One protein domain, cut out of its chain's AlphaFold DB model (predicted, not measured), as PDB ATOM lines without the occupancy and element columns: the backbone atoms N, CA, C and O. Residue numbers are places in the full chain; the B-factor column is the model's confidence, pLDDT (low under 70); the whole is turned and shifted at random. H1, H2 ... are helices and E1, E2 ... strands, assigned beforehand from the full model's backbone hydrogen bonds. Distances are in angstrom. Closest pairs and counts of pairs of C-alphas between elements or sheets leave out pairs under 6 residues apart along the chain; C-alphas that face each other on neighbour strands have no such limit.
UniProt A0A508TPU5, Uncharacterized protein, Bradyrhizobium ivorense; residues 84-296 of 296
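AT A GLANCE: This is residues 84 to 296 of the 296 residues of an uncharacterized protein of Bradyrhizobium ivorense (UniProt A0A508TPU5). A small, nearly closed barrel of six strands, E9, E2, E3, E4, E7 and E8, has the long helix H6 across one end. E1 extends it beside E3, H5 packs on E3, and H1, H2, H3 and the hairpin E5-E6 gather at one side. The printed part has 213 residues with six named helices and nine named strands, in the order E1 H1 to H6 E2 to E9; under half of its residues are in named elements, of mixed class, helices and strands. E1 and the barrel strands form one branched, strongly twisted sheet with antiparallel neighbours, including the meander E2 E3 E4, each strand the antiparallel neighbour of the one before. It is compact, with a radius of gyration of the C-alphas of 16.4 A and spans of 46 by 40 by 30 A.

HOW THE PARTS SIT: E1, residues 84 to 86, and E2, residues 200 to 206, lie on one side of E3, residues 224 to 233, which bends by 70 degrees at residue 230; E4, residues 238 to 242, lies on the other side. N 232 and O 85 are 3.0 A apart, N 203 and O 227 2.9 A, N 242 and O 228 2.8 A, within hydrogen-bond range. H1, residues 87 to 93, touches H2, residues 98 to 108, with the C-alphas of Leu 92 and His 100 closest at 4.7 A. H3 is residues 110 to 113; H4, residues 118 to 121, is apart from it. H5, residues 142 to 153, is on the sheet over E3, along it at 5 degrees on the local plane. H6, residues 181 to 196, is on the sheet at a height of 7.7 A, over E3 and E8, residues 277 to 279. E7, residues 266 to 272, pairs with E4 (N 239 and O 269, 2.8 A) and E8 (N 270 and O 279, 2.8 A). E9, residues 291 to 295, pairs with E2 (N 293 and O 204, 2.8 A); its closest C-alphas to E8, Arg 279 and Val 291, are 4.2 A apart. E5, residues 251 to 254, and E6, residues 260 to 263, form a hairpin (N 253 and O 261, 2.8 A). In H1, H2 and H6 every O i to N i+4 pair is within hydrogen-bond range, in H5 7 of 8; H3 and H4 are too short for such a pair.

IN THESE COORDINATES: E1 begins at C-alpha 84, (14.569, 30.554, 22.643). H2 measures 15.5 A, H5 16.4 A, H6 22.7 A, E2 19.4 A, E3 24.9 A, E4 13.8 A and E7 19.5 A. E9 ends at C-alpha 295, (-4.878, 26.741, 27.755).

THE WHOLE: The C-alphas of Gly 215 and Ile 257 are farthest apart, 49.0 A. The printed part has no cut. The links H4 to H5, H5 to H6, E2 to E3 and E8 to E9 are long. The mean pLDDT of the printed part is 83.3; residues 96 to 99, 121 to 126 and 132 to 161 are under 70.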
ATOM      1  N   GLU A  84      14.075  29.865  21.448       91.31
ATOM      2  CA  GLU A  84      14.569  30.554  22.643       91.31
ATOM      3  C   GLU A  84      14.450  29.651  23.876       91.31
ATOM      4  O   GLU A  84      15.386  29.603  24.681       91.31
ATOM      5  N   SER A  85      13.365  28.874  23.947       93.06
ATOM      6  CA  SER A  85      13.064  27.897  24.992       93.06
ATOM      7  C   SER A  85      12.952  26.504  24.389       93.06
ATOM      8  O   SER A  85      12.228  26.313  23.415       93.06
ATOM      9  N   ASP A  86      13.612  25.536  25.010       94.00
ATOM     10  CA  ASP A  86      13.567  24.118  24.662       94.00
ATOM     11  C   ASP A  86      13.872  23.319  25.930       94.00
ATOM     12  O   ASP A  86      15.029  23.058  26.263       94.00
ATOM     13  N   LEU A  87      12.827  22.991  26.681       91.62
ATOM     14  CA  LEU A  87      12.950  22.389  28.003       91.62
ATOM     15  C   LEU A  87      13.444  20.942  27.936       91.62
ATOM     16  O   LEU A  87      14.099  20.492  28.875       91.62
ATOM     17  N   LEU A  88      13.223  20.233  26.824       91.00
ATOM     18  CA  LEU A  88      13.810  18.910  26.618       91.00
ATOM     19  C   LEU A  88      15.340  19.018  26.598       91.00
ATOM     20  O   LEU A  88      16.018  18.315  27.346       91.00
ATOM     21  N   ALA A  89      15.894  19.937  25.805       89.81
ATOM     22  CA  ALA A  89      17.332  20.192  25.809       89.81
ATOM     23  C   ALA A  89      17.811  20.803  27.138       89.81
ATOM     24  O   ALA A  89      18.765  20.310  27.732       89.81
ATOM     25  N   GLN A  90      17.164  21.865  27.617       89.19
ATOM     26  CA  GLN A  90      17.652  22.696  28.724       89.19
ATOM     27  C   GLN A  90      17.525  22.027  30.094       89.19
ATOM     28  O   GLN A  90      18.428  22.163  30.916       89.19
ATOM     29  N   MET A  91      16.413  21.337  30.360       84.44
ATOM     30  CA  MET A  91      16.156  20.734  31.672       84.44
ATOM     31  C   MET A  91      16.568  19.274  31.742       84.44
ATOM     32  O   MET A  91      16.933  18.816  32.825       84.44
ATOM     33  N   LEU A  92      16.493  18.552  30.620       80.38
ATOM     34  CA  LEU A  92      16.836  17.134  30.580       80.38
ATOM     35  C   LEU A  92      18.220  16.918  29.981       80.38
ATOM     36  O   LEU A  92      19.110  16.451  30.681       80.38
ATOM     37  N   GLY A  93      18.445  17.337  28.735       76.44
ATOM     38  CA  GLY A  93      19.715  17.107  28.040       76.44
ATOM     39  C   GLY A  93      20.923  17.817  28.666       76.44
ATOM     40  O   GLY A  93      22.009  17.252  28.709       76.44
ATOM     41  N   MET A  94      20.762  19.029  29.195       79.44
ATOM     42  CA  MET A  94      21.827  19.809  29.851       79.44
ATOM     43  C   MET A  94      21.866  19.611  31.379       79.44
ATOM     44  O   MET A  94      22.605  20.310  32.078       79.44
ATOM     45  N   SER A  95      21.061  18.681  31.904       73.88
ATOM     46  CA  SER A  95      20.956  18.423  33.339       73.88
ATOM     47  C   SER A  95      22.243  17.849  33.929       73.88
ATOM     48  O   SER A  95      23.001  17.146  33.263       73.88
ATOM     49  N   SER A  96      22.451  18.099  35.220       63.44
ATOM     50  CA  SER A  96      23.393  17.337  36.047       63.44
ATOM     51  C   SER A  96      22.808  16.052  36.616       63.44
ATOM     52  O   SER A  96      23.536  15.258  37.204       63.44
ATOM     53  N   ASP A  97      21.489  15.909  36.542       67.50
ATOM     54  CA  ASP A  97      20.756  14.787  37.106       67.50
ATOM     55  C   ASP A  97      20.786  13.598  36.136       67.50
ATOM     56  O   ASP A  97      20.436  13.719  34.960       67.50
ATOM     57  N   ALA A  98      21.215  12.442  36.642       59.94
ATOM     58  CA  ALA A  98      21.339  11.214  35.873       59.94
ATOM     59  C   ALA A  98      19.992  10.702  35.338       59.94
ATOM     60  O   ALA A  98      19.921  10.246  34.194       59.94
ATOM     61  N   ASP A  99      18.919  10.822  36.120       66.88
ATOM     62  CA  ASP A  99      17.587  10.374  35.716       66.88
ATOM     63  C   ASP A  99      17.018  11.281  34.615       66.88
ATOM     64  O   ASP A  99      16.369  10.807  33.681       66.88
ATOM     65  N   HIS A 100      17.339  12.578  34.651       74.88
ATOM     66  CA  HIS A 100      16.993  13.519  33.582       74.88
ATOM     67  C   HIS A 100      17.718  13.203  32.268       74.88
ATOM     68  O   HIS A 100      17.098  13.210  31.203       74.88
ATOM     69  N   LEU A 101      19.016  12.894  32.328       70.62
ATOM     70  CA  LEU A 101      19.797  12.504  31.150       70.62
ATOM     71  C   LEU A 101      19.294  11.187  30.548       70.62
ATOM     72  O   LEU A 101      19.181  11.059  29.325       70.62
ATOM     73  N   LEU A 102      18.929  10.226  31.398       70.75
ATOM     74  CA  LEU A 102      18.324   8.966  30.973       70.75
ATOM     75  C   LEU A 102      16.957   9.190  30.309       70.75
ATOM     76  O   LEU A 102      16.670   8.589  29.272       70.75
ATOM     77  N   ALA A 103      16.126  10.078  30.860       76.00
ATOM     78  CA  ALA A 103      14.856  10.456  30.248       76.00
ATOM     79  C   ALA A 103      15.063  11.126  28.882       76.00
ATOM     80  O   ALA A 103      14.433  10.714  27.908       76.00
ATOM     81  N   TYR A 104      15.988  12.088  28.783       81.25
ATOM     82  CA  TYR A 104      16.368  12.734  27.521       81.25
ATOM     83  C   TYR A 104      16.765  11.704  26.457       81.25
ATOM     84  O   TYR A 104      16.272  11.749  25.328       81.25
ATOM     85  N   TYR A 105      17.592  10.722  26.829       76.94
ATOM     86  CA  TYR A 105      17.955   9.634  25.930       76.94
ATOM     87  C   TYR A 105      16.773   8.806  25.485       76.94
ATOM     88  O   TYR A 105      16.594   8.590  24.293       76.94
ATOM     89  N   ARG A 106      15.960   8.335  26.425       77.88
ATOM     90  CA  ARG A 106      14.836   7.458  26.101       77.88
ATOM     91  C   ARG A 106      13.825   8.151  25.196       77.88
ATOM     92  O   ARG A 106      13.271   7.496  24.321       77.88
ATOM     93  N   VAL A 107      13.636   9.458  25.356       83.94
ATOM     94  CA  VAL A 107      12.802  10.273  24.465       83.94
ATOM     95  C   VAL A 107      13.369  10.325  23.039       83.94
ATOM     96  O   VAL A 107      12.604  10.264  22.078       83.94
ATOM     97  N   LEU A 108      14.692  10.417  22.880       85.31
ATOM     98  CA  LEU A 108      15.353  10.651  21.588       85.31
ATOM     99  C   LEU A 108      15.970   9.407  20.933       85.31
ATOM    100  O   LEU A 108      16.395   9.463  19.781       85.31
ATOM    101  N   ASN A 109      16.021   8.277  21.633       78.44
ATOM    102  CA  ASN A 109      16.594   7.040  21.120       78.44
ATOM    103  C   ASN A 109      15.839   6.594  19.855       78.44
ATOM    104  O   ASN A 109      14.607   6.546  19.843       78.44
ATOM    105  N   ALA A 110      16.579   6.237  18.804       77.81
ATOM    106  CA  ALA A 110      16.024   5.758  17.542       77.81
ATOM    107  C   ALA A 110      15.089   4.551  17.731       77.81
ATOM    108  O   ALA A 110      14.027   4.512  17.116       77.81
ATOM    109  N   ASN A 111      15.420   3.624  18.637       76.25
ATOM    110  CA  ASN A 111      14.583   2.458  18.951       76.25
ATOM    111  C   ASN A 111      13.220   2.852  19.536       76.25
ATOM    112  O   ASN A 111      12.225   2.173  19.312       76.25
ATOM    113  N   ASN A 112      13.166   3.989  20.229       78.81
ATOM    114  CA  ASN A 112      11.951   4.543  20.813       78.81
ATOM    115  C   ASN A 112      11.212   5.501  19.872       78.81
ATOM    116  O   ASN A 112      10.206   6.072  20.286       78.81
ATOM    117  N   ASN A 113      11.693   5.696  18.641       82.56
ATOM    118  CA  ASN A 113      11.105   6.580  17.633       82.56
ATOM    119  C   ASN A 113      10.899   5.871  16.275       82.56
ATOM    120  O   ASN A 113      10.817   6.515  15.232       82.56
ATOM    121  N   GLN A 114      10.811   4.540  16.282       81.81
ATOM    122  CA  GLN A 114      10.523   3.738  15.091       81.81
ATOM    123  C   GLN A 114       9.045   3.842  14.710       81.81
ATOM    124  O   GLN A 114       8.184   3.737  15.569       81.81
ATOM    125  N   GLU A 115       8.703   3.970  13.433       82.88
ATOM    126  CA  GLU A 115       7.298   3.936  13.002       82.88
ATOM    127  C   GLU A 115       6.739   2.503  13.036       82.88
ATOM    128  O   GLU A 115       6.730   1.799  12.030       82.88
ATOM    129  N   LEU A 116       6.283   2.061  14.212       77.31
ATOM    130  CA  LEU A 116       5.702   0.730  14.410       77.31
ATOM    131  C   LEU A 116       4.159   0.744  14.392       77.31
ATOM    132  O   LEU A 116       3.537   1.763  14.727       77.31
ATOM    133  N   PRO A 117       3.514  -0.392  14.065       76.12
ATOM    134  CA  PRO A 117       2.106  -0.637  14.368       76.12
ATOM    135  C   PRO A 117       1.790  -0.442  15.861       76.12
ATOM    136  O   PRO A 117       2.632  -0.672  16.729       76.12
ATOM    137  N   ARG A 118       0.568   0.008  16.181       70.25
ATOM    138  CA  ARG A 118       0.190   0.429  17.546       70.25
ATOM    139  C   ARG A 118       0.314  -0.693  18.584       70.25
ATOM    140  O   ARG A 118       0.733  -0.436  19.705       70.25
ATOM    141  N   ASP A 119      -0.033  -1.912  18.215       71.19
ATOM    142  CA  ASP A 119       0.081  -3.123  19.032       71.19
ATOM    143  C   ASP A 119       1.539  -3.478  19.375       71.19
ATOM    144  O   ASP A 119       1.821  -3.955  20.472       71.19
ATOM    145  N   GLN A 120       2.484  -3.168  18.485       72.94
ATOM    146  CA  GLN A 120       3.917  -3.397  18.709       72.94
ATOM    147  C   GLN A 120       4.555  -2.306  19.581       72.94
ATOM    148  O   GLN A 120       5.519  -2.559  20.302       72.94
ATOM    149  N   TRP A 121       3.981  -1.099  19.597       68.81
ATOM    150  CA  TRP A 121       4.412  -0.014  20.484       68.81
ATOM    151  C   TRP A 121       4.194  -0.313  21.960       68.81
ATOM    152  O   TRP A 121       5.008   0.073  22.806       68.81
ATOM    153  N   ASP A 122       3.109  -1.002  22.304       63.12
ATOM    154  CA  ASP A 122       2.816  -1.334  23.696       63.12
ATOM    155  C   ASP A 122       3.911  -2.226  24.316       63.12
ATOM    156  O   ASP A 122       4.125  -2.148  25.531       63.12
ATOM    157  N   ALA A 123       4.699  -2.927  23.490       60.12
ATOM    158  CA  ALA A 123       5.869  -3.706  23.895       60.12
ATOM    159  C   ALA A 123       7.149  -2.876  24.144       60.12
ATOM    160  O   ALA A 123       8.032  -3.337  24.863       60.12
ATOM    161  N   LEU A 124       7.254  -1.639  23.635       59.88
ATOM    162  CA  LEU A 124       8.399  -0.750  23.893       59.88
ATOM    163  C   LEU A 124       8.309  -0.149  25.303       59.88
ATOM    164  O   LEU A 124       7.687   0.893  25.510       59.88
ATOM    165  N   SER A 125       8.853  -0.830  26.310       58.41
ATOM    166  CA  SER A 125       8.706  -0.470  27.732       58.41
ATOM    167  C   SER A 125       9.372   0.847  28.144       58.41
ATOM    168  O   SER A 125       9.035   1.389  29.195       58.41
ATOM    169  N   ASP A 126      10.283   1.376  27.325       62.81
ATOM    170  CA  ASP A 126      11.289   2.320  27.815       62.81
ATOM    171  C   ASP A 126      11.067   3.781  27.402       62.81
ATOM    172  O   ASP A 126      11.766   4.652  27.916       62.81
ATOM    173  N   ASN A 127      10.107   4.092  26.519       71.75
ATOM    174  CA  ASN A 127       9.821   5.484  26.152       71.75
ATOM    175  C   ASN A 127       8.890   6.146  27.192       71.75
ATOM    176  O   ASN A 127       7.725   5.748  27.301       71.75
ATOM    177  N   PRO A 128       9.349   7.178  27.930       73.00
ATOM    178  CA  PRO A 128       8.566   7.787  29.000       73.00
ATOM    179  C   PRO A 128       7.401   8.662  28.498       73.00
ATOM    180  O   PRO A 128       6.569   9.060  29.308       73.00
ATOM    181  N   LEU A 129       7.309   8.946  27.192       74.81
ATOM    182  CA  LEU A 129       6.185   9.674  26.579       74.81
ATOM    183  C   LEU A 129       5.047   8.754  26.116       74.81
ATOM    184  O   LEU A 129       3.983   9.239  25.732       74.81
ATOM    185  N   LYS A 130       5.255   7.433  26.120       71.69
ATOM    186  CA  LYS A 130       4.309   6.483  25.538       71.69
ATOM    187  C   LYS A 130       2.979   6.459  26.295       71.69
ATOM    188  O   LYS A 130       2.925   6.074  27.463       71.69
ATOM    189  N   GLN A 131       1.886   6.743  25.587       71.00
ATOM    190  CA  GLN A 131       0.547   6.356  26.025       71.00
ATOM    191  C   GLN A 131       0.375   4.835  25.919       71.00
ATOM    192  O   GLN A 131       0.568   4.266  24.847       71.00
ATOM    193  N   ASN A 132      -0.054   4.181  26.996       61.88
ATOM    194  CA  ASN A 132      -0.422   2.771  26.990       61.88
ATOM    195  C   ASN A 132      -1.935   2.631  27.208       61.88
ATOM    196  O   ASN A 132      -2.468   3.009  28.247       61.88
ATOM    197  N   THR A 133      -2.623   2.112  26.194       57.28
ATOM    198  CA  THR A 133      -4.090   1.969  26.156       57.28
ATOM    199  C   THR A 133      -4.572   0.560  26.492       57.28
ATOM    200  O   THR A 133      -5.735   0.245  26.256       57.28
ATOM    201  N   GLY A 134      -3.692  -0.303  27.009       56.84
ATOM    202  CA  GLY A 134      -4.072  -1.638  27.463       56.84
ATOM    203  C   GLY A 134      -5.086  -1.610  28.621       56.84
ATOM    204  O   GLY A 134      -5.237  -0.592  29.291       56.84
ATOM    205  N   PRO A 135      -5.751  -2.744  28.910       50.53
ATOM    206  CA  PRO A 135      -6.836  -2.825  29.898       50.53
ATOM    207  C   PRO A 135      -6.388  -2.657  31.361       50.53
ATOM    208  O   PRO A 135      -7.221  -2.628  32.259       50.53
ATOM    209  N   ASP A 136      -5.082  -2.584  31.621       49.72
ATOM    210  CA  ASP A 136      -4.552  -2.383  32.968       49.72
ATOM    211  C   ASP A 136      -4.677  -0.895  33.342       49.72
ATOM    212  O   ASP A 136      -4.057  -0.056  32.695       49.72
ATOM    213  N   PRO A 137      -5.436  -0.537  34.389       40.06
ATOM    214  CA  PRO A 137      -5.675   0.853  34.779       40.06
ATOM    215  C   PRO A 137      -4.420   1.582  35.282       40.06
ATOM    216  O   PRO A 137      -4.451   2.799  35.461       40.06
ATOM    217  N   LYS A 138      -3.308   0.869  35.509       40.28
ATOM    218  CA  LYS A 138      -1.985   1.460  35.781       40.28
ATOM    219  C   LYS A 138      -1.238   1.853  34.498       40.28
ATOM    220  O   LYS A 138      -0.142   2.406  34.580       40.28
ATOM    221  N   LYS A 139      -1.801   1.551  33.322       47.94
ATOM    222  CA  LYS A 139      -1.276   1.891  31.995       47.94
ATOM    223  C   LYS A 139      -1.929   3.186  31.505       47.94
ATOM    224  O   LYS A 139      -3.133   3.395  31.616       47.94
ATOM    225  N   TRP A 140      -1.087   4.111  31.061       49.34
ATOM    226  CA  TRP A 140      -1.423   5.529  31.029       49.34
ATOM    227  C   TRP A 140      -2.136   5.958  29.745       49.34
ATOM    228  O   TRP A 140      -1.597   5.800  28.654       49.34
ATOM    229  N   ASN A 141      -3.296   6.607  29.864       57.81
ATOM    230  CA  ASN A 141      -3.907   7.362  28.764       57.81
ATOM    231  C   ASN A 141      -3.133   8.675  28.473       57.81
ATOM    232  O   ASN A 141      -2.135   8.964  29.126       57.81
ATOM    233  N   CYS A 142      -3.547   9.469  27.480       60.16
ATOM    234  CA  CYS A 142      -2.816  10.672  27.050       60.16
ATOM    235  C   CYS A 142      -2.613  11.714  28.161       60.16
ATOM    236  O   CYS A 142      -1.556  12.336  28.235       60.16
ATOM    237  N   GLY A 143      -3.578  11.846  29.077       52.91
ATOM    238  CA  GLY A 143      -3.409  12.638  30.296       52.91
ATOM    239  C   GLY A 143      -2.428  11.987  31.274       52.91
ATOM    240  O   GLY A 143      -1.574  12.663  31.838       52.91
ATOM    241  N   GLY A 144      -2.492  10.665  31.432       54.84
ATOM    242  CA  GLY A 144      -1.634   9.888  32.324       54.84
ATOM    243  C   GLY A 144      -0.156   9.848  31.923       54.84
ATOM    244  O   GLY A 144       0.709   9.973  32.787       54.84
ATOM    245  N   ALA A 145       0.151   9.705  30.630       59.53
ATOM    246  CA  ALA A 145       1.531   9.642  30.144       59.53
ATOM    247  C   ALA A 145       2.254  10.959  30.455       59.53
ATOM    248  O   ALA A 145       3.366  10.971  30.979       59.53
ATOM    249  N   LEU A 146       1.547  12.072  30.252       60.75
ATOM    250  CA  LEU A 146       2.025  13.412  30.565       60.75
ATOM    251  C   LEU A 146       2.059  13.708  32.064       60.75
ATOM    252  O   LEU A 146       3.003  14.341  32.513       60.75
ATOM    253  N   MET A 147       1.096  13.227  32.855       59.62
ATOM    254  CA  MET A 147       1.141  13.358  34.318       59.62
ATOM    255  C   MET A 147       2.299  12.567  34.933       59.62
ATOM    256  O   MET A 147       2.870  13.001  35.925       59.62
ATOM    257  N   THR A 148       2.684  11.439  34.338       62.53
ATOM    258  CA  THR A 148       3.783  10.593  34.835       62.53
ATOM    259  C   THR A 148       5.134  11.135  34.426       62.53
ATOM    260  O   THR A 148       6.010  11.300  35.271       62.53
ATOM    261  N   PHE A 149       5.297  11.465  33.141       67.44
ATOM    262  CA  PHE A 149       6.479  12.179  32.675       67.44
ATOM    263  C   PHE A 149       6.633  13.495  33.440       67.44
ATOM    264  O   PHE A 149       7.718  13.826  33.909       67.44
ATOM    265  N   GLY A 150       5.524  14.206  33.627       63.16
ATOM    266  CA  GLY A 150       5.489  15.504  34.262       63.16
ATOM    267  C   GLY A 150       5.773  15.506  35.750       63.16
ATOM    268  O   GLY A 150       6.552  16.328  36.225       63.16
ATOM    269  N   ALA A 151       5.207  14.553  36.487       64.50
ATOM    270  CA  ALA A 151       5.490  14.396  37.909       64.50
ATOM    271  C   ALA A 151       6.962  14.054  38.174       64.50
ATOM    272  O   ALA A 151       7.491  14.443  39.212       64.50
ATOM    273  N   VAL A 152       7.614  13.332  37.256       66.81
ATOM    274  CA  VAL A 152       8.979  12.828  37.461       66.81
ATOM    275  C   VAL A 152      10.040  13.772  36.892       66.81
ATOM    276  O   VAL A 152      10.996  14.092  37.586       66.81
ATOM    277  N   TYR A 153       9.882  14.239  35.652       66.25
ATOM    278  CA  TYR A 153      10.941  14.938  34.905       66.25
ATOM    279  C   TYR A 153      10.633  16.411  34.625       66.25
ATOM    280  O   TYR A 153      11.484  17.145  34.122       66.25
ATOM    281  N   ALA A 154       9.424  16.867  34.946       65.56
ATOM    282  CA  ALA A 154       8.991  18.233  34.692       65.56
ATOM    283  C   ALA A 154       8.137  18.796  35.846       65.56
ATOM    284  O   ALA A 154       7.079  19.363  35.608       65.56
ATOM    285  N   PRO A 155       8.593  18.729  37.114       60.81
ATOM    286  CA  PRO A 155       7.770  18.961  38.313       60.81
ATOM    287  C   PRO A 155       7.048  20.321  38.370       60.81
ATOM    288  O   PRO A 155       6.111  20.497  39.146       60.81
ATOM    289  N   ARG A 156       7.453  21.291  37.539       65.25
ATOM    290  CA  ARG A 156       6.704  22.523  37.278       65.25
ATOM    291  C   ARG A 156       5.908  22.404  35.973       65.25
ATOM    292  O   ARG A 156       6.322  22.896  34.924       65.25
ATOM    293  N   HIS A 157       4.739  21.775  36.057       67.00
ATOM    294  CA  HIS A 157       3.741  21.807  34.989       67.00
ATOM    295  C   HIS A 157       2.732  22.924  35.223       67.00
ATOM    296  O   HIS A 157       2.097  22.995  36.276       67.00
ATOM    297  N   TYR A 158       2.519  23.750  34.203       68.75
ATOM    298  CA  TYR A 158       1.298  24.531  34.108       68.75
ATOM    299  C   TYR A 158       0.217  23.649  33.472       68.75
ATOM    300  O   TYR A 158       0.315  23.265  32.303       68.75
ATOM    301  N   VAL A 159      -0.813  23.316  34.248       65.81
ATOM    302  CA  VAL A 159      -1.941  22.497  33.785       65.81
ATOM    303  C   VAL A 159      -2.969  23.392  33.078       65.81
ATOM    304  O   VAL A 159      -3.394  24.412  33.622       65.81
ATOM    305  N   SER A 160      -3.349  23.033  31.845       63.56
ATOM    306  CA  SER A 160      -4.398  23.713  31.066       63.56
ATOM    307  C   SER A 160      -5.787  23.628  31.685       63.56
ATOM    308  O   SER A 160      -6.051  22.817  32.565       63.56
ATOM    309  N   GLY A 161      -6.705  24.420  31.127       65.06
ATOM    310  CA  GLY A 161      -8.134  24.387  31.445       65.06
ATOM    311  C   GLY A 161      -8.608  25.635  32.181       65.06
ATOM    312  O   GLY A 161      -9.805  25.793  32.391       65.06
ATOM    313  N   ALA A 162      -7.688  26.545  32.520       71.62
ATOM    314  CA  ALA A 162      -8.011  27.822  33.146       71.62
ATOM    315  C   ALA A 162      -8.853  28.720  32.226       71.62
ATOM    316  O   ALA A 162      -9.723  29.445  32.706       71.62
ATOM    317  N   GLN A 163      -8.598  28.681  30.914       86.00
ATOM    318  CA  GLN A 163      -9.298  29.511  29.938       86.00
ATOM    319  C   GLN A 163      -9.779  28.697  28.737       86.00
ATOM    320  O   GLN A 163      -9.010  28.005  28.065       86.00
ATOM    321  N   LEU A 164     -11.070  28.840  28.425       92.81
ATOM    322  CA  LEU A 164     -11.636  28.405  27.150       92.81
ATOM    323  C   LEU A 164     -11.221  29.397  26.066       92.81
ATOM    324  O   LEU A 164     -11.442  30.600  26.217       92.81
ATOM    325  N   TYR A 165     -10.672  28.917  24.955       95.75
ATOM    326  CA  TYR A 165     -10.274  29.770  23.830       95.75
ATOM    327  C   TYR A 165     -11.390  30.010  22.813       95.75
ATOM    328  O   TYR A 165     -11.229  30.791  21.880       95.75
ATOM    329  N   TYR A 166     -12.545  29.391  23.015       95.00
ATOM    330  CA  TYR A 166     -13.707  29.464  22.141       95.00
ATOM    331  C   TYR A 166     -14.918  30.078  22.851       95.00
ATOM    332  O   TYR A 166     -14.913  30.282  24.070       95.00
ATOM    333  N   ARG A 167     -15.957  30.409  22.080       92.56
ATOM    334  CA  ARG A 167     -17.251  30.870  22.605       92.56
ATOM    335  C   ARG A 167     -18.150  29.683  22.968       92.56
ATOM    336  O   ARG A 167     -18.201  28.688  22.247       92.56
ATOM    337  N   THR A 168     -18.874  29.804  24.076       84.19
ATOM    338  CA  THR A 168     -19.968  28.898  24.445       84.19
ATOM    339  C   THR A 168     -21.293  29.438  23.887       84.19
ATOM    340  O   THR A 168     -21.500  30.652  23.959       84.19
ATOM    341  N   PRO A 169     -22.204  28.591  23.376       78.75
ATOM    342  CA  PRO A 169     -22.056  27.150  23.169       78.75
ATOM    343  C   PRO A 169     -21.150  26.845  21.967       78.75
ATOM    344  O   PRO A 169     -21.248  27.492  20.927       78.75
ATOM    345  N   SER A 170     -20.247  25.872  22.107       84.19
ATOM    346  CA  SER A 170     -19.396  25.432  20.996       84.19
ATOM    347  C   SER A 170     -20.070  24.405  20.090       84.19
ATOM    348  O   SER A 170     -20.916  23.642  20.556       84.19
ATOM    349  N   PRO A 171     -19.703  24.364  18.800       89.12
ATOM    350  CA  PRO A 171     -20.258  23.408  17.852       89.12
ATOM    351  C   PRO A 171     -19.697  22.002  18.060       89.12
ATOM    352  O   PRO A 171     -18.592  21.820  18.569       89.12
ATOM    353  N   SER A 172     -20.433  21.008  17.566       90.50
ATOM    354  CA  SER A 172     -19.994  19.611  17.487       90.50
ATOM    355  C   SER A 172     -18.987  19.346  16.360       90.50
ATOM    356  O   SER A 172     -18.624  18.197  16.137       90.50
ATOM    357  N   LYS A 173     -18.545  20.383  15.635       94.94
ATOM    358  CA  LYS A 173     -17.558  20.285  14.554       94.94
ATOM    359  C   LYS A 173     -16.364  21.196  14.816       94.94
ATOM    360  O   LYS A 173     -16.565  22.383  15.070       94.94
ATOM    361  N   LEU A 174     -15.140  20.675  14.721       93.69
ATOM    362  CA  LEU A 174     -13.910  21.431  14.988       93.69
ATOM    363  C   LEU A 174     -13.738  22.624  14.040       93.69
ATOM    364  O   LEU A 174     -13.425  23.728  14.492       93.69
ATOM    365  N   SER A 175     -14.007  22.431  12.748       93.69
ATOM    366  CA  SER A 175     -13.965  23.497  11.736       93.69
ATOM    367  C   SER A 175     -14.919  24.663  12.020       93.69
ATOM    368  O   SER A 175     -14.628  25.797  11.638       93.69
ATOM    369  N   ALA A 176     -16.021  24.412  12.733       93.81
ATOM    370  CA  ALA A 176     -17.023  25.418  13.071       93.81
ATOM    371  C   ALA A 176     -16.710  26.183  14.372       93.81
ATOM    372  O   ALA A 176     -17.421  27.132  14.710       93.81
ATOM    373  N   VAL A 177     -15.691  25.783  15.146       94.06
ATOM    374  CA  VAL A 177     -15.402  26.392  16.455       94.06
ATOM    375  C   VAL A 177     -15.043  27.872  16.300       94.06
ATOM    376  O   VAL A 177     -14.061  28.245  15.654       94.06
ATOM    377  N   HIS A 178     -15.819  28.732  16.961       94.44
ATOM    378  CA  HIS A 178     -15.581  30.171  16.990       94.44
ATOM    379  C   HIS A 178     -14.624  30.555  18.124       94.44
ATOM    380  O   HIS A 178     -15.005  30.614  19.297       94.44
ATOM    381  N   PHE A 179     -13.378  30.853  17.756       96.25
ATOM    382  CA  PHE A 179     -12.327  31.259  18.685       96.25
ATOM    383  C   PHE A 179     -12.454  32.724  19.126       96.25
ATOM    384  O   PHE A 179     -12.793  33.622  18.353       96.25
ATOM    385  N   LYS A 180     -12.132  32.978  20.395       96.31
ATOM    386  CA  LYS A 180     -11.975  34.315  20.971       96.31
ATOM    387  C   LYS A 180     -10.549  34.792  20.685       96.31
ATOM    388  O   LYS A 180      -9.646  34.512  21.469       96.31
ATOM    389  N   LYS A 181     -10.345  35.492  19.562       95.94
ATOM    390  CA  LYS A 181      -9.006  35.864  19.060       95.94
ATOM    391  C   LYS A 181      -8.106  36.508  20.123       95.94
ATOM    392  O   LYS A 181      -6.968  36.087  20.294       95.94
ATOM    393  N   GLU A 182      -8.631  37.466  20.884       95.81
ATOM    394  CA  GLU A 182      -7.879  38.142  21.953       95.81
ATOM    395  C   GLU A 182      -7.479  37.189  23.087       95.81
ATOM    396  O   GLU A 182      -6.348  37.244  23.570       95.81
ATOM    397  N   THR A 183      -8.374  36.274  23.478       95.88
ATOM    398  CA  THR A 183      -8.086  35.243  24.486       95.88
ATOM    399  C   THR A 183      -7.022  34.273  23.986       95.88
ATOM    400  O   THR A 183      -6.114  33.940  24.738       95.88
ATOM    401  N   VAL A 184      -7.087  33.857  22.718       96.75
ATOM    402  CA  VAL A 184      -6.068  32.990  22.107       96.75
ATOM    403  C   VAL A 184      -4.710  33.687  22.073       96.75
ATOM    404  O   VAL A 184      -3.713  33.089  22.466       96.75
ATOM    405  N   ALA A 185      -4.660  34.959  21.668       96.50
ATOM    406  CA  ALA A 185      -3.424  35.736  21.637       96.50
ATOM    407  C   ALA A 185      -2.829  35.931  23.044       96.50
ATOM    408  O   ALA A 185      -1.620  35.790  23.239       96.50
ATOM    409  N   ALA A 186      -3.666  36.221  24.047       94.88
ATOM    410  CA  ALA A 186      -3.240  36.285  25.446       94.88
ATOM    411  C   ALA A 186      -2.721  34.928  25.946       94.88
ATOM    412  O   ALA A 186      -1.670  34.868  26.584       94.88
ATOM    413  N   GLY A 187      -3.413  33.852  25.579       94.62
ATOM    414  CA  GLY A 187      -3.013  32.477  25.827       94.62
ATOM    415  C   GLY A 187      -1.643  32.147  25.237       94.62
ATOM    416  O   GLY A 187      -0.767  31.689  25.960       94.62
ATOM    417  N   ALA A 188      -1.406  32.459  23.959       95.62
ATOM    418  CA  ALA A 188      -0.114  32.260  23.293       95.62
ATOM    419  C   ALA A 188       1.031  32.992  24.016       95.62
ATOM    420  O   ALA A 188       2.085  32.404  24.274       95.62
ATOM    421  N   ARG A 189       0.811  34.249  24.432       94.81
ATOM    422  CA  ARG A 189       1.790  35.008  25.234       94.81
ATOM    423  C   ARG A 189       2.071  34.340  26.578       94.81
ATOM    424  O   ARG A 189       3.230  34.240  26.978       94.81
ATOM    425  N   LYS A 190       1.031  33.865  27.266       93.75
ATOM    426  CA  LYS A 190       1.171  33.192  28.560       93.75
ATOM    427  C   LYS A 190       1.883  31.848  28.420       93.75
ATOM    428  O   LYS A 190       2.774  31.572  29.214       93.75
ATOM    429  N   ILE A 191       1.575  31.064  27.386       94.56
ATOM    430  CA  ILE A 191       2.296  29.832  27.031       94.56
ATOM    431  C   ILE A 191       3.788  30.129  26.872       94.56
ATOM    432  O   ILE A 191       4.610  29.525  27.559       94.56
ATOM    433  N   ARG A 192       4.144  31.105  26.025       94.88
ATOM    434  CA  ARG A 192       5.539  31.517  25.808       94.88
ATOM    435  C   ARG A 192       6.228  31.894  27.120       94.88
ATOM    436  O   ARG A 192       7.347  31.455  27.374       94.88
ATOM    437  N   GLN A 193       5.561  32.683  27.962       92.94
ATOM    438  CA  GLN A 193       6.092  33.093  29.261       92.94
ATOM    439  C   GLN A 193       6.335  31.895  30.191       92.94
ATOM    440  O   GLN A 193       7.380  31.837  30.835       92.94
ATOM    441  N   GLN A 194       5.403  30.941  30.259       92.38
ATOM    442  CA  GLN A 194       5.560  29.737  31.081       92.38
ATOM    443  C   GLN A 194       6.748  28.890  30.610       92.38
ATOM    444  O   GLN A 194       7.595  28.534  31.427       92.38
ATOM    445  N   LEU A 195       6.869  28.669  29.298       93.00
ATOM    446  CA  LEU A 195       7.984  27.923  28.713       93.00
ATOM    447  C   LEU A 195       9.328  28.599  29.012       93.00
ATOM    448  O   LEU A 195      10.238  27.958  29.533       93.00
ATOM    449  N   LYS A 196       9.422  29.919  28.814       91.38
ATOM    450  CA  LYS A 196      10.623  30.706  29.143       91.38
ATOM    451  C   LYS A 196      11.008  30.624  30.626       91.38
ATOM    452  O   LYS A 196      12.188  30.707  30.956       91.38
ATOM    453  N   ASN A 197      10.028  30.444  31.507       89.81
ATOM    454  CA  ASN A 197      10.234  30.306  32.948       89.81
ATOM    455  C   ASN A 197      10.581  28.870  33.388       89.81
ATOM    456  O   ASN A 197      10.677  28.616  34.589       89.81
ATOM    457  N   GLY A 198      10.776  27.939  32.449       88.00
ATOM    458  CA  GLY A 198      11.102  26.549  32.762       88.00
ATOM    459  C   GLY A 198       9.888  25.685  33.097       88.00
ATOM    460  O   GLY A 198      10.050  24.647  33.733       88.00
ATOM    461  N   ASN A 199       8.680  26.111  32.715       88.12
ATOM    462  CA  ASN A 199       7.453  25.370  32.985       88.12
ATOM    463  C   ASN A 199       6.918  24.741  31.701       88.12
ATOM    464  O   ASN A 199       6.649  25.434  30.719       88.12
ATOM    465  N   PHE A 200       6.698  23.432  31.736       89.00
ATOM    466  CA  PHE A 200       5.988  22.729  30.673       89.00
ATOM    467  C   PHE A 200       4.514  23.136  30.693       89.00
ATOM    468  O   PHE A 200       3.940  23.357  31.763       89.00
ATOM    469  N   VAL A 201       3.881  23.219  29.522       89.69
ATOM    470  CA  VAL A 201       2.479  23.645  29.415       89.69
ATOM    471  C   VAL A 201       1.653  22.538  28.787       89.69
ATOM    472  O   VAL A 201       1.767  22.280  27.592       89.69
ATOM    473  N   GLN A 202       0.793  21.900  29.575       88.56
ATOM    474  CA  GLN A 202      -0.213  21.000  29.017       88.56
ATOM    475  C   GLN A 202      -1.330  21.836  28.387       88.56
ATOM    476  O   GLN A 202      -1.669  22.886  28.928       88.56
ATOM    477  N   VAL A 203      -1.882  21.394  27.257       91.00
ATOM    478  CA  VAL A 203      -3.016  22.031  26.567       91.00
ATOM    479  C   VAL A 203      -4.011  20.988  26.066       91.00
ATOM    480  O   VAL A 203      -3.623  19.877  25.701       91.00
ATOM    481  N   PHE A 204      -5.296  21.353  26.027       91.81
ATOM    482  CA  PHE A 204      -6.350  20.515  25.448       91.81
ATOM    483  C   PHE A 204      -6.563  20.886  23.984       91.81
ATOM    484  O   PHE A 204      -6.747  22.065  23.660       91.81
ATOM    485  N   VAL A 205      -6.566  19.886  23.108       93.81
ATOM    486  CA  VAL A 205      -6.608  20.067  21.655       93.81
ATOM    487  C   VAL A 205      -7.716  19.239  21.014       93.81
ATOM    488  O   VAL A 205      -8.049  18.155  21.489       93.81
ATOM    489  N   GLY A 206      -8.269  19.737  19.912       94.56
ATOM    490  CA  GLY A 206      -9.064  18.945  18.970       94.56
ATOM    491  C   GLY A 206      -8.183  18.476  17.814       94.56
ATOM    492  O   GLY A 206      -7.282  19.217  17.418       94.56
ATOM    493  N   HIS A 207      -8.425  17.268  17.294       92.94
ATOM    494  CA  HIS A 207      -7.683  16.734  16.136       92.94
ATOM    495  C   HIS A 207      -8.527  16.112  15.025       92.94
ATOM    496  O   HIS A 207      -8.039  15.993  13.905       92.94
ATOM    497  N   ASN A 208      -9.794  15.796  15.301       90.19
ATOM    498  CA  ASN A 208     -10.775  15.369  14.306       90.19
ATOM    499  C   ASN A 208     -11.981  16.313  14.299       90.19
ATOM    500  O   ASN A 208     -12.201  17.069  15.247       90.19
ATOM    501  N   GLU A 209     -12.784  16.243  13.233       92.81
ATOM    502  CA  GLU A 209     -13.938  17.125  13.062       92.81
ATOM    503  C   GLU A 209     -15.033  16.885  14.099       92.81
ATOM    504  O   GLU A 209     -15.534  17.850  14.652       92.81
ATOM    505  N   ASP A 210     -15.409  15.641  14.391       93.94
ATOM    506  CA  ASP A 210     -16.516  15.357  15.310       93.94
ATOM    507  C   ASP A 210     -16.141  15.602  16.776       93.94
ATOM    508  O   ASP A 210     -15.288  14.923  17.340       93.94
ATOM    509  N   LEU A 211     -16.814  16.541  17.433       93.56
ATOM    510  CA  LEU A 211     -16.585  16.903  18.827       93.56
ATOM    511  C   LEU A 211     -17.751  16.469  19.715       93.56
ATOM    512  O   LEU A 211     -18.922  16.640  19.377       93.56
ATOM    513  N   THR A 212     -17.417  15.982  20.907       93.62
ATOM    514  CA  THR A 212     -18.385  15.754  21.984       93.62
ATOM    515  C   THR A 212     -18.579  17.062  22.741       93.62
ATOM    516  O   THR A 212     -17.613  17.606  23.279       93.62
ATOM    517  N   VAL A 213     -19.808  17.580  22.790       93.06
ATOM    518  CA  VAL A 213     -20.130  18.845  23.465       93.06
ATOM    519  C   VAL A 213     -21.246  18.628  24.475       93.06
ATOM    520  O   VAL A 213     -22.322  18.155  24.128       93.06
ATOM    521  N   GLU A 214     -21.006  19.042  25.716       92.12
ATOM    522  CA  GLU A 214     -21.983  18.979  26.804       92.12
ATOM    523  C   GLU A 214     -22.050  20.335  27.504       92.12
ATOM    524  O   GLU A 214     -21.020  20.899  27.883       92.12
ATOM    525  N   GLY A 215     -23.256  20.888  27.654       88.00
ATOM    526  CA  GLY A 215     -23.438  22.214  28.256       88.00
ATOM    527  C   GLY A 215     -22.682  23.329  27.520       88.00
ATOM    528  O   GLY A 215     -22.265  24.305  28.134       88.00
ATOM    529  N   GLY A 216     -22.440  23.165  26.214       87.50
ATOM    530  CA  GLY A 216     -21.672  24.109  25.400       87.50
ATOM    531  C   GLY A 216     -20.149  24.016  25.553       87.50
ATOM    532  O   GLY A 216     -19.451  24.843  24.962       87.50
ATOM    533  N   ILE A 217     -19.639  23.030  26.297       92.25
ATOM    534  CA  ILE A 217     -18.211  22.786  26.536       92.25
ATOM    535  C   ILE A 217     -17.781  21.528  25.777       92.25
ATOM    536  O   ILE A 217     -18.405  20.475  25.916       92.25
ATOM    537  N   ILE A 218     -16.697  21.624  25.008       92.94
ATOM    538  CA  ILE A 218     -16.082  20.473  24.333       92.94
ATOM    539  C   ILE A 218     -15.458  19.557  25.390       92.94
ATOM    540  O   ILE A 218     -14.632  20.002  26.191       92.94
ATOM    541  N   LYS A 219     -15.857  18.285  25.397       89.94
ATOM    542  CA  LYS A 219     -15.420  17.270  26.361       89.94
ATOM    543  C   LYS A 219     -14.326  16.370  25.785       89.94
ATOM    544  O   LYS A 219     -14.251  16.210  24.566       89.94
ATOM    545  N   PRO A 220     -13.500  15.751  26.648       87.81
ATOM    546  CA  PRO A 220     -12.580  14.703  26.228       87.81
ATOM    547  C   PRO A 220     -13.307  13.555  25.513       87.81
ATOM    548  O   PRO A 220     -14.267  12.994  26.032       87.81
ATOM    549  N   SER A 221     -12.820  13.201  24.330       86.75
ATOM    550  CA  SER A 221     -13.283  12.094  23.489       86.75
ATOM    551  C   SER A 221     -12.135  11.559  22.623       86.75
ATOM    552  O   SER A 221     -11.021  12.091  22.665       86.75
ATOM    553  N   SER A 222     -12.400  10.549  21.786       85.25
ATOM    554  CA  SER A 222     -11.433  10.015  20.810       85.25
ATOM    555  C   SER A 222     -10.944  11.040  19.779       85.25
ATOM    556  O   SER A 222      -9.940  10.796  19.119       85.25
ATOM    557  N   ASN A 223     -11.629  12.178  19.646       89.50
ATOM    558  CA  ASN A 223     -11.352  13.239  18.669       89.50
ATOM    559  C   ASN A 223     -10.650  14.459  19.282       89.50
ATOM    560  O   ASN A 223     -10.395  15.464  18.614       89.50
ATOM    561  N   THR A 224     -10.331  14.360  20.569       90.06
ATOM    562  CA  THR A 224      -9.598  15.366  21.333       90.06
ATOM    563  C   THR A 224      -8.389  14.730  22.002       90.06
ATOM    564  O   THR A 224      -8.278  13.503  22.082       90.06
ATOM    565  N   HIS A 225      -7.458  15.551  22.465       86.44
ATOM    566  CA  HIS A 225      -6.224  15.069  23.063       86.44
ATOM    567  C   HIS A 225      -5.647  16.072  24.062       86.44
ATOM    568  O   HIS A 225      -6.058  17.232  24.105       86.44
ATOM    569  N   TYR A 226      -4.668  15.621  24.842       87.25
ATOM    570  CA  TYR A 226      -3.802  16.496  25.623       87.25
ATOM    571  C   TYR A 226      -2.384  16.366  25.086       87.25
ATOM    572  O   TYR A 226      -1.861  15.259  24.998       87.25
ATOM    573  N   ILE A 227      -1.773  17.496  24.749       89.81
ATOM    574  CA  ILE A 227      -0.357  17.581  24.376       89.81
ATOM    575  C   ILE A 227       0.364  18.463  25.390       89.81
ATOM    576  O   ILE A 227      -0.265  19.274  26.075       89.81
ATOM    577  N   THR A 228       1.683  18.322  25.484       89.88
ATOM    578  CA  THR A 228       2.499  19.179  26.356       89.88
ATOM    579  C   THR A 228       3.505  19.955  25.548       89.88
ATOM    580  O   THR A 228       4.415  19.378  24.967       89.88
ATOM    581  N   LEU A 229       3.364  21.271  25.560       93.62
ATOM    582  CA  LEU A 229       4.318  22.192  24.973       93.62
ATOM    583  C   LEU A 229       5.566  22.242  25.862       93.62
ATOM    584  O   LEU A 229       5.455  22.361  27.088       93.62
ATOM    585  N   PHE A 230       6.742  22.161  25.245       93.12
ATOM    586  CA  PHE A 230       8.034  22.177  25.939       93.12
ATOM    587  C   PHE A 230       9.054  23.137  25.322       93.12
ATOM    588  O   PHE A 230      10.163  23.270  25.832       93.12
ATOM    589  N   GLY A 231       8.705  23.855  24.259       95.19
ATOM    590  CA  GLY A 231       9.581  24.878  23.707       95.19
ATOM    591  C   GLY A 231       8.836  25.902  22.874       95.19
ATOM    592  O   GLY A 231       7.720  25.652  22.420       95.19
ATOM    593  N   ALA A 232       9.463  27.062  22.709       96.81
ATOM    594  CA  ALA A 232       8.946  28.192  21.949       96.81
ATOM    595  C   ALA A 232      10.049  28.794  21.070       96.81
ATOM    596  O   ALA A 232      11.194  28.970  21.513       96.81
ATOM    597  N   SER A 233       9.686  29.137  19.836       95.69
ATOM    598  CA  SER A 233      10.551  29.850  18.905       95.69
ATOM    599  C   SER A 233      10.873  31.256  19.411       95.69
ATOM    600  O   SER A 233      10.128  31.840  20.201       95.69
ATOM    601  N   ALA A 234      11.977  31.841  18.943       90.88
ATOM    602  CA  ALA A 234      12.367  33.204  19.318       90.88
ATOM    603  C   ALA A 234      11.315  34.265  18.926       90.88
ATOM    604  O   ALA A 234      11.135  35.261  19.634       90.88
ATOM    605  N   SER A 235      10.574  34.036  17.833       89.31
ATOM    606  CA  SER A 235       9.439  34.886  17.443       89.31
ATOM    607  C   SER A 235       8.253  34.749  18.402       89.31
ATOM    608  O   SER A 235       7.470  35.684  18.547       89.31
ATOM    609  N   GLY A 236       8.143  33.617  19.105       87.06
ATOM    610  CA  GLY A 236       7.044  33.303  20.012       87.06
ATOM    611  C   GLY A 236       5.788  32.776  19.318       87.06
ATOM    612  O   GLY A 236       4.760  32.643  19.978       87.06
ATOM    613  N   ASN A 237       5.867  32.490  18.015       92.69
ATOM    614  CA  ASN A 237       4.725  32.054  17.206       92.69
ATOM    615  C   ASN A 237       4.724  30.557  16.902       92.69
ATOM    616  O   ASN A 237       3.746  30.063  16.357       92.69
ATOM    617  N   GLU A 238       5.788  29.838  17.237       96.44
ATOM    618  CA  GLU A 238       5.891  28.398  17.026       96.44
ATOM    619  C   GLU A 238       6.267  27.734  18.348       96.44
ATOM    620  O   GLU A 238       7.117  28.233  19.090       96.44
ATOM    621  N   PHE A 239       5.619  26.614  18.643       97.06
ATOM    622  CA  PHE A 239       5.850  25.816  19.835       97.06
ATOM    623  C   PHE A 239       6.140  24.371  19.443       97.06
ATOM    624  O   PHE A 239       5.559  23.858  18.489       97.06
ATOM    625  N   ILE A 240       6.994  23.703  20.214       95.75
ATOM    626  CA  ILE A 240       7.230  22.255  20.121       95.75
ATOM    627  C   ILE A 240       6.521  21.554  21.267       95.75
ATOM    628  O   ILE A 240       6.437  22.093  22.377       95.75
ATOM    629  N   PHE A 241       5.997  20.365  20.992       93.81
ATOM    630  CA  PHE A 241       5.192  19.629  21.953       93.81
ATOM    631  C   PHE A 241       5.445  18.130  21.931       93.81
ATOM    632  O   PHE A 241       5.828  17.576  20.906       93.81
ATOM    633  N   PHE A 242       5.198  17.490  23.073       91.19
ATOM    634  CA  PHE A 242       5.072  16.046  23.193       91.19
ATOM    635  C   PHE A 242       3.646  15.614  22.855       91.19
ATOM    636  O   PHE A 242       2.678  16.143  23.413       91.19
ATOM    637  N   ASP A 243       3.549  14.631  21.969       89.19
ATOM    638  CA  ASP A 243       2.339  13.923  21.580       89.19
ATOM    639  C   ASP A 243       2.411  12.503  22.145       89.19
ATOM    640  O   ASP A 243       3.182  11.694  21.630       89.19
ATOM    641  N   PRO A 244       1.669  12.173  23.212       81.56
ATOM    642  CA  PRO A 244       1.731  10.841  23.798       81.56
ATOM    643  C   PRO A 244       1.090   9.767  22.900       81.56
ATOM    644  O   PRO A 244       1.262   8.576  23.176       81.56
ATOM    645  N   TRP A 245       0.387  10.144  21.821       82.06
ATOM    646  CA  TRP A 245      -0.094   9.211  20.806       82.06
ATOM    647  C   TRP A 245       1.024   8.877  19.800       82.06
ATOM    648  O   TRP A 245       1.402   9.740  19.002       82.06
ATOM    649  N   PRO A 246       1.519   7.622  19.744       77.56
ATOM    650  CA  PRO A 246       2.564   7.250  18.795       77.56
ATOM    651  C   PRO A 246       2.129   7.550  17.361       77.56
ATOM    652  O   PRO A 246       1.036   7.147  16.950       77.56
ATOM    653  N   THR A 247       2.979   8.230  16.589       86.00
ATOM    654  CA  THR A 247       2.726   8.685  15.203       86.00
ATOM    655  C   THR A 247       1.612   9.729  15.049       86.00
ATOM    656  O   THR A 247       1.283  10.109  13.923       86.00
ATOM    657  N   GLY A 248       1.033  10.226  16.150       87.75
ATOM    658  CA  GLY A 248       0.068  11.332  16.122       87.75
ATOM    659  C   GLY A 248       0.708  12.586  15.533       87.75
ATOM    660  O   GLY A 248       0.153  13.205  14.625       87.75
ATOM    661  N   SER A 249       1.948  12.847  15.946       91.38
ATOM    662  CA  SER A 249       2.824  13.889  15.419       91.38
ATOM    663  C   SER A 249       4.179  13.310  15.053       91.38
ATOM    664  O   SER A 249       4.672  12.400  15.719       91.38
ATOM    665  N   ILE A 250       4.781  13.843  13.992       93.88
ATOM    666  CA  ILE A 250       6.147  13.508  13.604       93.88
ATOM    667  C   ILE A 250       6.905  14.804  13.337       93.88
ATOM    668  O   ILE A 250       6.437  15.644  12.565       93.88
ATOM    669  N   MET A 251       8.089  14.945  13.931       93.25
ATOM    670  CA  MET A 251       9.024  16.024  13.619       93.25
ATOM    671  C   MET A 251      10.470  15.543  13.688       93.25
ATOM    672  O   MET A 251      10.813  14.650  14.461       93.25
ATOM    673  N   THR A 252      11.345  16.186  12.921       94.44
ATOM    674  CA  THR A 252      12.792  16.005  13.069       94.44
ATOM    675  C   THR A 252      13.310  16.963  14.135       94.44
ATOM    676  O   THR A 252      13.495  18.152  13.878       94.44
ATOM    677  N   TYR A 253      13.554  16.447  15.333       93.62
ATOM    678  CA  TYR A 253      14.131  17.196  16.441       93.62
ATOM    679  C   TYR A 253      15.658  17.288  16.313       93.62
ATOM    680  O   TYR A 253      16.323  16.346  15.888       93.62
ATOM    681  N   GLN A 254      16.225  18.430  16.699       91.00
ATOM    682  CA  GLN A 254      17.665  18.698  16.596       91.00
ATOM    683  C   GLN A 254      18.276  18.603  17.990       91.00
ATOM    684  O   GLN A 254      18.179  19.544  18.771       91.00
ATOM    685  N   SER A 255      18.873  17.456  18.308       81.75
ATOM    686  CA  SER A 255      19.377  17.172  19.661       81.75
ATOM    687  C   SER A 255      20.785  17.715  19.934       81.75
ATOM    688  O   SER A 255      21.192  17.859  21.088       81.75
ATOM    689  N   GLY A 256      21.554  17.981  18.876       78.38
ATOM    690  CA  GLY A 256      22.996  18.205  18.958       78.38
ATOM    691  C   GLY A 256      23.747  16.885  19.153       78.38
ATOM    692  O   GLY A 256      24.362  16.388  18.213       78.38
ATOM    693  N   ILE A 257      23.636  16.270  20.335       71.44
ATOM    694  CA  ILE A 257      24.420  15.080  20.721       71.44
ATOM    695  C   ILE A 257      24.030  13.792  19.975       71.44
ATOM    696  O   ILE A 257      24.893  12.956  19.727       71.44
ATOM    697  N   MET A 258      22.762  13.626  19.589       76.56
ATOM    698  CA  MET A 258      22.270  12.478  18.799       76.56
ATOM    699  C   MET A 258      22.032  12.842  17.331       76.56
ATOM    700  O   MET A 258      21.432  12.067  16.591       76.56
ATOM    701  N   GLY A 259      22.455  14.038  16.911       81.06
ATOM    702  CA  GLY A 259      22.107  14.587  15.605       81.06
ATOM    703  C   GLY A 259      20.593  14.802  15.423       81.06
ATOM    704  O   GLY A 259      19.857  14.967  16.410       81.06
ATOM    705  N   PRO A 260      20.122  14.853  14.165       89.12
ATOM    706  CA  PRO A 260      18.702  14.916  13.844       89.12
ATOM    707  C   PRO A 260      17.985  13.611  14.218       89.12
ATOM    708  O   PRO A 260      18.335  12.539  13.730       89.12
ATOM    709  N   VAL A 261      16.941  13.709  15.040       89.38
ATOM    710  CA  VAL A 261      16.100  12.582  15.464       89.38
ATOM    711  C   VAL A 261      14.711  12.760  14.875       89.38
ATOM    712  O   VAL A 261      14.010  13.711  15.218       89.38
ATOM    713  N   LYS A 262      14.280  11.840  14.010       93.25
ATOM    714  CA  LYS A 262      12.889  11.784  13.551       93.25
ATOM    715  C   LYS A 262      12.027  11.231  14.685       93.25
ATOM    716  O   LYS A 262      11.959  10.021  14.859       93.25
ATOM    717  N   SER A 263      11.419  12.110  15.474       90.75
ATOM    718  CA  SER A 263      10.577  11.711  16.595       90.75
ATOM    719  C   SER A 263       9.129  11.529  16.169       90.75
ATOM    720  O   SER A 263       8.573  12.373  15.474       90.75
ATOM    721  N   VAL A 264       8.521  10.440  16.635       90.44
ATOM    722  CA  VAL A 264       7.108  10.069  16.414       90.44
ATOM    723  C   VAL A 264       6.199  10.410  17.604       90.44
ATOM    724  O   VAL A 264       5.047   9.979  17.648       90.44
ATOM    725  N   PHE A 265       6.740  11.154  18.572       89.19
ATOM    726  CA  PHE A 265       6.056  11.661  19.768       89.19
ATOM    727  C   PHE A 265       6.196  13.175  19.891       89.19
ATOM    728  O   PHE A 265       5.998  13.735  20.969       89.19
ATOM    729  N   MET A 266       6.613  13.850  18.824       92.69
ATOM    730  CA  MET A 266       6.818  15.288  18.843       92.69
ATOM    731  C   MET A 266       6.248  15.937  17.594       92.69
ATOM    732  O   MET A 266       6.231  15.346  16.513       92.69
ATOM    733  N   GLY A 267       5.797  17.173  17.751       94.62
ATOM    734  CA  GLY A 267       5.312  18.002  16.660       94.62
ATOM    735  C   GLY A 267       5.522  19.484  16.932       94.62
ATOM    736  O   GLY A 267       5.944  19.883  18.020       94.62
ATOM    737  N   THR A 268       5.183  20.296  15.932       95.50
ATOM    738  CA  THR A 268       5.139  21.756  16.041       95.50
ATOM    739  C   THR A 268       3.711  22.278  15.914       95.50
ATOM    740  O   THR A 268       2.860  21.700  15.225       95.50
ATOM    741  N   ILE A 269       3.424  23.370  16.617       97.00
ATOM    742  CA  ILE A 269       2.129  24.048  16.597       97.00
ATOM    743  C   ILE A 269       2.343  25.562  16.591       97.00
ATOM    744  O   ILE A 269       3.191  26.080  17.315       97.00
ATOM    745  N   ASN A 270       1.571  26.276  15.776       97.38
ATOM    746  CA  ASN A 270       1.792  27.687  15.484       97.38
ATOM    747  C   ASN A 270       0.653  28.552  16.001       97.38
ATOM    748  O   ASN A 270      -0.517  28.229  15.793       97.38
ATOM    749  N   PHE A 271       0.987  29.687  16.604       97.62
ATOM    750  CA  PHE A 271       0.046  30.784  16.767       97.62
ATOM    751  C   PHE A 271      -0.097  31.524  15.433       97.62
ATOM    752  O   PHE A 271       0.844  32.147  14.943       97.62
ATOM    753  N   VAL A 272      -1.291  31.443  14.845       96.31
ATOM    754  CA  VAL A 272      -1.640  32.089  13.578       96.31
ATOM    755  C   VAL A 272      -2.562  33.263  13.886       96.31
ATOM    756  O   VAL A 272      -3.773  33.101  14.052       96.31
ATOM    757  N   GLU A 273      -1.978  34.455  14.012       92.94
ATOM    758  CA  GLU A 273      -2.671  35.659  14.488       92.94
ATOM    759  C   GLU A 273      -3.860  36.062  13.604       92.94
ATOM    760  O   GLU A 273      -4.936  36.371  14.119       92.94
ATOM    761  N   SER A 274      -3.713  35.973  12.278       92.75
ATOM    762  CA  SER A 274      -4.782  36.276  11.315       92.75
ATOM    763  C   SER A 274      -6.037  35.422  11.549       92.75
ATOM    764  O   SER A 274      -7.172  35.915  11.508       92.75
ATOM    765  N   GLU A 275      -5.835  34.150  11.885       92.88
ATOM    766  CA  GLU A 275      -6.896  33.199  12.204       92.88
ATOM    767  C   GLU A 275      -7.373  33.312  13.657       92.88
ATOM    768  O   GLU A 275      -8.505  32.935  13.966       92.88
ATOM    769  N   GLY A 276      -6.536  33.846  14.549       94.88
ATOM    770  CA  GLY A 276      -6.765  33.841  15.989       94.88
ATOM    771  C   GLY A 276      -6.826  32.424  16.553       94.88
ATOM    772  O   GLY A 276      -7.699  32.126  17.366       94.88
ATOM    773  N   LYS A 277      -5.929  31.547  16.087       96.44
ATOM    774  CA  LYS A 277      -5.841  30.129  16.473       96.44
ATOM    775  C   LYS A 277      -4.412  29.762  16.858       96.44
ATOM    776  O   LYS A 277      -3.464  30.363  16.361       96.44
ATOM    777  N   ILE A 278      -4.262  28.736  17.694       97.56
ATOM    778  CA  ILE A 278      -2.996  28.009  17.840       97.56
ATOM    779  C   ILE A 278      -3.226  26.613  17.262       97.56
ATOM    780  O   ILE A 278      -4.040  25.863  17.802       97.56
ATOM    781  N   ARG A 279      -2.590  26.292  16.134       97.00
ATOM    782  CA  ARG A 279      -2.875  25.082  15.351       97.00
ATOM    783  C   ARG A 279      -1.646  24.504  14.669       97.00
ATOM    784  O   ARG A 279      -0.658  25.206  14.466       97.00
ATOM    785  N   SER A 280      -1.702  23.225  14.313       96.38
ATOM    786  CA  SER A 280      -0.645  22.584  13.535       96.38
ATOM    787  C   SER A 280      -0.476  23.283  12.176       96.38
ATOM    788  O   SER A 280      -1.442  23.875  11.671       96.38
ATOM    789  N   PRO A 281       0.722  23.213  11.566       93.00
ATOM    790  CA  PRO A 281       0.935  23.651  10.189       93.00
ATOM    791  C   PRO A 281      -0.033  22.978   9.202       93.00
ATOM    792  O   PRO A 281      -0.593  21.917   9.479       93.00
ATOM    793  N   ASP A 282      -0.214  23.574   8.020       88.56
ATOM    794  CA  ASP A 282      -1.128  23.033   6.998       88.56
ATOM    795  C   ASP A 282      -0.690  21.651   6.493       88.56
ATOM    796  O   ASP A 282      -1.525  20.792   6.188       88.56
ATOM    797  N   VAL A 283       0.623  21.425   6.461       88.44
ATOM    798  CA  VAL A 283       1.248  20.144   6.141       88.44
ATOM    799  C   VAL A 283       1.851  19.574   7.420       88.44
ATOM    800  O   VAL A 283       2.735  20.182   8.017       88.44
ATOM    801  N   VAL A 284       1.372  18.401   7.834       89.00
ATOM    802  CA  VAL A 284       1.891  17.655   8.989       89.00
ATOM    803  C   VAL A 284       2.381  16.288   8.532       89.00
ATOM    804  O   VAL A 284       1.827  15.713   7.597       89.00
ATOM    805  N   SER A 285       3.411  15.763   9.191       87.56
ATOM    806  CA  SER A 285       3.933  14.418   8.912       87.56
ATOM    807  C   SER A 285       3.286  13.322   9.770       87.56
ATOM    808  O   SER A 285       3.435  12.149   9.451       87.56
ATOM    809  N   GLY A 286       2.587  13.683  10.850       88.38
ATOM    810  CA  GLY A 286       1.855  12.742  11.705       88.38
ATOM    811  C   GLY A 286       0.406  12.520  11.267       88.38
ATOM    812  O   GLY A 286      -0.082  13.137  10.321       88.38
ATOM    813  N   ARG A 287      -0.298  11.636  11.983       88.44
ATOM    814  CA  ARG A 287      -1.708  11.300  11.715       88.44
ATOM    815  C   ARG A 287      -2.687  12.411  12.094       88.44
ATOM    816  O   ARG A 287      -3.802  12.413  11.587       88.44
ATOM    817  N   HIS A 288      -2.306  13.313  12.996       91.19
ATOM    818  CA  HIS A 288      -3.212  14.294  13.588       91.19
ATOM    819  C   HIS A 288      -2.839  15.731  13.206       91.19
ATOM    820  O   HIS A 288      -1.667  16.096  13.114       91.19
ATOM    821  N   LYS A 289      -3.867  16.571  13.032       93.25
ATOM    822  CA  LYS A 289      -3.747  18.030  12.919       93.25
ATOM    823  C   LYS A 289      -4.428  18.664  14.118       93.25
ATOM    824  O   LYS A 289      -5.639  18.552  14.258       93.25
ATOM    825  N   TYR A 290      -3.670  19.339  14.970       95.81
ATOM    826  CA  TYR A 290      -4.190  19.844  16.234       95.81
ATOM    827  C   TYR A 290      -4.633  21.301  16.158       95.81
ATOM    828  O   TYR A 290      -4.022  22.119  15.471       95.81
ATOM    829  N   VAL A 291      -5.654  21.645  16.943       97.06
ATOM    830  CA  VAL A 291      -6.019  23.027  17.287       97.06
ATOM    831  C   VAL A 291      -6.203  23.121  18.800       97.06
ATOM    832  O   VAL A 291      -6.933  22.316  19.378       97.06
ATOM    833  N   ILE A 292      -5.562  24.095  19.453       96.44
ATOM    834  CA  ILE A 292      -5.687  24.297  20.903       96.44
ATOM    835  C   ILE A 292      -7.056  24.879  21.245       96.44
ATOM    836  O   ILE A 292      -7.400  25.984  20.829       96.44
ATOM    837  N   LEU A 293      -7.809  24.139  22.057       95.56
ATOM    838  CA  LEU A 293      -9.152  24.485  22.519       95.56
ATOM    839  C   LEU A 293      -9.135  25.182  23.883       95.56
ATOM    840  O   LEU A 293      -9.974  26.048  24.147       95.56
ATOM    841  N   THR A 294      -8.199  24.806  24.758       93.00
ATOM    842  CA  THR A 294      -8.026  25.429  26.078       93.00
ATOM    843  C   THR A 294      -6.555  25.531  26.453       93.00
ATOM    844  O   THR A 294      -5.728  24.728  26.014       93.00
ATOM    845  N   GLY A 295      -6.238  26.506  27.297       89.38
ATOM    846  CA  GLY A 295      -4.878  26.741  27.755       89.38
ATOM    847  C   GLY A 295      -4.819  27.608  29.014       89.38
ATOM    848  O   GLY A 295      -5.816  27.686  29.745       89.38
ATOM    849  N   PRO A 296      -3.635  28.167  29.314       86.75
ATOM    850  CA  PRO A 296      -3.391  28.976  30.502       86.75
ATOM    851  C   PRO A 296      -4.134  30.313  30.532       86.75
ATOM    852  O   PRO A 296      -4.348  30.934  29.472       86.75
TER     853      PRO A 296